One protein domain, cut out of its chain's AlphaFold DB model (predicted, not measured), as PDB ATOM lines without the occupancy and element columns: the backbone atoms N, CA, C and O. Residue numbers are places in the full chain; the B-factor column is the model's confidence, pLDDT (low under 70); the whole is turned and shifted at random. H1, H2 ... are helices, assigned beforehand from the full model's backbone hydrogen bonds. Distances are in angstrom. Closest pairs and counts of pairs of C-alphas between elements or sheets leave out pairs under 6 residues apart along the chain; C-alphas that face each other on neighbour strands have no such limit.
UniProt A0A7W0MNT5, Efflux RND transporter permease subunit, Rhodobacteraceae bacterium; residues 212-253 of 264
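What this domain is: This is residues 212 to 253 of the 264 residues of the protein "Efflux RND transporter permease subunit" of Rhodobacteraceae bacterium (UniProt A0A7W0MNT5). Two helices meet near their ends as a wide, open V, with H2 the longer arm, H1 the shorter one and a tight link at the corner. Nothing fills the space between the arms, and short tails run on from their far ends. The printed part has 42 residues with two named helices, H1 then H2, and no named strand; its class is all helix. It is extended, with a radius of gyration of the C-alphas of 15.4 A and spans of 48 by 24 by 6 A.

Where its parts are: H2, the longest helix, holds residues 231 to 249 and measures 26.9 A from first to last C-alpha; C-alpha 249 is at (13.832, -13.328, 42.295). H1 holds residues 215 to 229 and measures 21.2 A; C-alpha 215 is at (25.922, -8.055, 8.172).

How they stand to each other: H2 and H1 only just touch, and only at the corner by their link, with 3 pairs of C-alphas within 8 A. H2 touches with residues 233 to 234 alone and H1 with residues 227 to 228 alone; the closest C-alphas are those of Thr 234 and Ala 227, 6.0 A apart. Their lines are about perpendicular, at 82 degrees. In H1 and H2 every O i to N i+4 pair is within hydrogen-bond range.

The domain as a whole: The C-alphas farthest apart, those of Lys 212 and Ser 253, are 48.4 A apart. The printed part has no cut, and the link from H1 to H2 is tight. The mean pLDDT of the printed part is 89.7; residues 212 to 213 are under 70.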
ATOM      1  N   LYS A 212      20.102  -9.673   0.211       57.94
ATOM      2  CA  LYS A 212      21.493  -9.252   0.421       57.94
ATOM      3  C   LYS A 212      22.000  -9.910   1.711       57.94
ATOM      4  O   LYS A 212      21.266  -9.861   2.703       57.94
ATOM      5  N   PRO A 213      23.219 -10.481   1.735       56.94
ATOM      6  CA  PRO A 213      23.799 -11.003   2.962       56.94
ATOM      7  C   PRO A 213      23.871  -9.852   3.963       56.94
ATOM      8  O   PRO A 213      24.606  -8.876   3.801       56.94
ATOM      9  N   SER A 214      22.978  -9.904   4.944       75.00
ATOM     10  CA  SER A 214      22.892  -8.893   5.978       75.00
ATOM     11  C   SER A 214      24.078  -9.101   6.904       75.00
ATOM     12  O   SER A 214      24.282 -10.201   7.414       75.00
ATOM     13  N   ARG A 215      24.837  -8.036   7.177       80.62
ATOM     14  CA  ARG A 215      25.922  -8.055   8.172       80.62
ATOM     15  C   ARG A 215      25.464  -8.611   9.528       80.62
ATOM     16  O   ARG A 215      26.278  -9.180  10.248       80.62
ATOM     17  N   LEU A 216      24.174  -8.474   9.857       83.75
ATOM     18  CA  LEU A 216      23.564  -9.078  11.045       83.75
ATOM     19  C   LEU A 216      23.495 -10.605  10.949       83.75
ATOM     20  O   LEU A 216      23.789 -11.275  11.932       83.75
ATOM     21  N   LEU A 217      23.150 -11.155   9.782       83.94
ATOM     22  CA  LEU A 217      23.083 -12.602   9.561       83.94
ATOM     23  C   LEU A 217      24.476 -13.238   9.668       83.94
ATOM     24  O   LEU A 217      24.632 -14.274  10.311       83.94
ATOM     25  N   ASP A 218      25.500 -12.577   9.121       85.69
ATOM     26  CA  ASP A 218      26.889 -13.045   9.208       85.69
ATOM     27  C   ASP A 218      27.452 -12.947  10.633       85.69
ATOM     28  O   ASP A 218      28.219 -13.810  11.071       85.69
ATOM     29  N   ALA A 219      27.101 -11.886  11.367       90.19
ATOM     30  CA  ALA A 219      27.463 -11.738  12.775       90.19
ATOM     31  C   ALA A 219      26.770 -12.804  13.638       90.19
ATOM     32  O   ALA A 219      27.423 -13.439  14.468       90.19
ATOM     33  N   TYR A 220      25.481 -13.051  13.391       90.31
ATOM     34  CA  TYR A 220      24.716 -14.109  14.044       90.31
ATOM     35  C   TYR A 220      25.306 -15.494  13.757       90.31
ATOM     36  O   TYR A 220      25.516 -16.266  14.687       90.31
ATOM     37  N   GLY A 221      25.669 -15.789  12.503       89.88
ATOM     38  CA  GLY A 221      26.304 -17.056  12.130       89.88
ATOM     39  C   GLY A 221      27.649 -17.282  12.829       89.88
ATOM     40  O   GLY A 221      27.923 -18.380  13.315       89.88
ATOM     41  N   ARG A 222      28.474 -16.234  12.957       89.69
ATOM     42  CA  ARG A 222      29.734 -16.298  13.721       89.69
ATOM     43  C   ARG A 222      29.501 -16.549  15.207       89.69
ATOM     44  O   ARG A 222      30.173 -17.399  15.787       89.69
ATOM     45  N   PHE A 223      28.546 -15.844  15.809       91.25
ATOM     46  CA  PHE A 223      28.171 -16.047  17.207       91.25
ATOM     47  C   PHE A 223      27.634 -17.463  17.455       91.25
ATOM     48  O   PHE A 223      28.050 -18.123  18.405       91.25
ATOM     49  N   LEU A 224      26.772 -17.962  16.566       91.50
ATOM     50  CA  LEU A 224      26.212 -19.307  16.647       91.50
ATOM     51  C   LEU A 224      27.306 -20.379  16.567       91.50
ATOM     52  O   LEU A 224      27.332 -21.290  17.391       91.50
ATOM     53  N   ASN A 225      28.247 -20.245  15.631       93.00
ATOM     54  CA  ASN A 225      29.378 -21.168  15.522       93.00
ATOM     55  C   ASN A 225      30.266 -21.147  16.777       93.00
ATOM     56  O   ASN A 225      30.723 -22.201  17.227       93.00
ATOM     57  N   LEU A 226      30.477 -19.975  17.385       92.94
ATOM     58  CA  LEU A 226      31.191 -19.866  18.659       92.94
ATOM     59  C   LEU A 226      30.429 -20.593  19.781       92.94
ATOM     60  O   LEU A 226      31.019 -21.385  20.511       92.94
ATOM     61  N   ALA A 227      29.115 -20.385  19.882       91.38
ATOM     62  CA  ALA A 227      28.279 -21.032  20.889       91.38
ATOM     63  C   ALA A 227      28.256 -22.566  20.734       91.38
ATOM     64  O   ALA A 227      28.359 -23.295  21.718       91.38
ATOM     65  N   ILE A 228      28.183 -23.074  19.501       92.50
ATOM     66  CA  ILE A 228      28.198 -24.520  19.235       92.50
ATOM     67  C   ILE A 228      29.577 -25.124  19.537       92.50
ATOM     68  O   ILE A 228      29.665 -26.191  20.152       92.50
ATOM     69  N   SER A 229      30.661 -24.455  19.133       93.19
ATOM     70  CA  SER A 229      32.028 -24.950  19.366       93.19
ATOM     71  C   SER A 229      32.426 -24.920  20.846       93.19
ATOM     72  O   SER A 229      33.113 -25.830  21.311       93.19
ATOM     73  N   ALA A 230      31.927 -23.950  21.617       93.69
ATOM     74  CA  ALA A 230      32.155 -23.822  23.055       93.69
ATOM     75  C   ALA A 230      30.972 -24.334  23.907       93.69
ATOM     76  O   ALA A 230      30.651 -23.748  24.939       93.69
ATOM     77  N   LYS A 231      30.340 -25.455  23.518       93.69
ATOM     78  CA  LYS A 231      29.107 -25.986  24.143       93.69
ATOM     79  C   LYS A 231      29.097 -26.028  25.680       93.69
ATOM     80  O   LYS A 231      28.089 -25.697  26.294       93.69
ATOM     81  N   TRP A 232      30.213 -26.394  26.317       95.38
ATOM     82  CA  TRP A 232      30.314 -26.443  27.784       95.38
ATOM     83  C   TRP A 232      30.308 -25.053  28.421       95.38
ATOM     84  O   TRP A 232      29.712 -24.871  29.479       95.38
ATOM     85  N   VAL A 233      30.920 -24.069  27.759       93.81
ATOM     86  CA  VAL A 233      30.889 -22.665  28.185       93.81
ATOM     87  C   VAL A 233      29.470 -22.123  28.051       93.81
ATOM     88  O   VAL A 233      28.981 -21.487  28.977       93.81
ATOM     89  N   THR A 234      28.773 -22.430  26.954       93.25
ATOM     90  CA  THR A 234      27.367 -22.039  26.775       93.25
ATOM     91  C   THR A 234      26.479 -22.624  27.871       93.25
ATOM     92  O   THR A 234      25.730 -21.876  28.491       93.25
ATOM     93  N   ILE A 235      26.615 -23.920  28.180       94.56
ATOM     94  CA  ILE A 235      25.872 -24.559  29.279       94.56
ATOM     95  C   ILE A 235      26.196 -23.888  30.621       94.56
ATOM     96  O   ILE A 235      25.281 -23.561  31.376       94.56
ATOM     97  N   ALA A 236      27.475 -23.637  30.913       96.06
ATOM     98  CA  ALA A 236      27.891 -22.992  32.157       96.06
ATOM     99  C   ALA A 236      27.321 -21.570  32.294       96.06
ATOM    100  O   ALA A 236      26.818 -21.216  33.359       96.06
ATOM    101  N   ILE A 237      27.340 -20.780  31.215       95.94
ATOM    102  CA  ILE A 237      26.754 -19.434  31.185       95.94
ATOM    103  C   ILE A 237      25.239 -19.503  31.388       95.94
ATOM    104  O   ILE A 237      24.709 -18.745  32.195       95.94
ATOM    105  N   THR A 238      24.534 -20.416  30.712       95.31
ATOM    106  CA  THR A 238      23.082 -20.582  30.879       95.31
ATOM    107  C   THR A 238      22.723 -20.966  32.314       95.31
ATOM    108  O   THR A 238      21.851 -20.334  32.909       95.31
ATOM    109  N   CYS A 239      23.419 -21.942  32.904       96.62
ATOM    110  CA  CYS A 239      23.211 -22.330  34.300       96.62
ATOM    111  C   CYS A 239      23.548 -21.189  35.271       96.62
ATOM    112  O   CYS A 239      22.812 -20.963  36.231       96.62
ATOM    113  N   GLY A 240      24.625 -20.440  35.011       97.12
ATOM    114  CA  GLY A 240      25.015 -19.279  35.809       97.12
ATOM    115  C   GLY A 240      23.967 -18.167  35.766       97.12
ATOM    116  O   GLY A 240      23.548 -17.681  36.814       97.12
ATOM    117  N   LEU A 241      23.479 -17.810  34.575       96.62
ATOM    118  CA  LEU A 241      22.407 -16.824  34.405       96.62
ATOM    119  C   LEU A 241      21.103 -17.279  35.063       96.62
ATOM    120  O   LEU A 241      20.433 -16.469  35.699       96.62
ATOM    121  N   PHE A 242      20.762 -18.566  34.963       96.44
ATOM    122  CA  PHE A 242      19.596 -19.123  35.643       96.44
ATOM    123  C   PHE A 242      19.726 -19.012  37.170       96.44
ATOM    124  O   PHE A 242      18.799 -18.550  37.831       96.44
ATOM    125  N   ALA A 243      20.890 -19.349  37.732       95.88
ATOM    126  CA  ALA A 243      21.147 -19.195  39.161       95.88
ATOM    127  C   ALA A 243      21.051 -17.726  39.604       95.88
ATOM    128  O   ALA A 243      20.402 -17.429  40.606       95.88
ATOM    129  N   VAL A 244      21.623 -16.796  38.831       96.00
ATOM    130  CA  VAL A 244      21.511 -15.350  39.089       96.00
ATOM    131  C   VAL A 244      20.052 -14.892  39.047       96.00
ATOM    132  O   VAL A 244      19.634 -14.143  39.926       96.00
ATOM    133  N   ALA A 245      19.256 -15.365  38.085       94.44
ATOM    134  CA  ALA A 245      17.836 -15.032  37.997       94.44
ATOM    135  C   ALA A 245      17.045 -15.539  39.216       94.44
ATOM    136  O   ALA A 245      16.247 -14.792  39.780       94.44
ATOM    137  N   VAL A 246      17.299 -16.772  39.670       94.25
ATOM    138  CA  VAL A 246      16.656 -17.346  40.868       94.25
ATOM    139  C   VAL A 246      17.042 -16.572  42.132       94.25
ATOM    140  O   VAL A 246      16.176 -16.240  42.943       94.25
ATOM    141  N   LEU A 247      18.325 -16.232  42.284       93.62
ATOM    142  CA  LEU A 247      18.803 -15.419  43.405       93.62
ATOM    143  C   LEU A 247      18.221 -13.999  43.363       93.62
ATOM    144  O   LEU A 247      17.825 -13.471  44.400       93.62
ATOM    145  N   GLY A 248      18.103 -13.399  42.177       92.31
ATOM    146  CA  GLY A 248      17.467 -12.097  41.986       92.31
ATOM    147  C   GLY A 248      15.979 -12.113  42.338       92.31
ATOM    148  O   GLY A 248      15.499 -11.201  43.007       92.31
ATOM    149  N   LEU A 249      15.257 -13.182  41.983       91.31
ATOM    150  CA  LEU A 249      13.832 -13.328  42.295       91.31
ATOM    151  C   LEU A 249      13.563 -13.352  43.809       91.31
ATOM    152  O   LEU A 249      12.511 -12.896  44.250       91.31
ATOM    153  N   SER A 250      14.518 -13.832  44.614       85.81
ATOM    154  CA  SER A 250      14.404 -13.809  46.080       85.81
ATOM    155  C   SER A 250      14.418 -12.393  46.674       85.81
ATOM    156  O   SER A 250      13.891 -12.186  47.763       85.81
ATOM    157  N   GLN A 251      14.977 -11.417  45.951       89.56
ATOM    158  CA  GLN A 251      15.047 -10.016  46.378       89.56
ATOM    159  C   GLN A 251      13.814  -9.208  45.952       89.56
ATOM    160  O   GLN A 251      13.621  -8.085  46.415       89.56
ATOM    161  N   VAL A 252      12.963  -9.764  45.082       87.00
ATOM    162  CA  VAL A 252      11.738  -9.101  44.630       87.00
ATOM    163  C   VAL A 252      10.668  -9.245  45.709       87.00
ATOM    164  O   VAL A 252      10.236 -10.349  46.048       87.00
ATOM    165  N   SER A 253      10.219  -8.114  46.251       80.69
ATOM    166  CA  SER A 253       9.128  -8.087  47.221       80.69
ATOM    167  C   SER A 253       7.831  -8.587  46.577       80.69
ATOM    168  O   SER A 253       7.421  -8.146  45.503       80.69
TER     169      SER A 253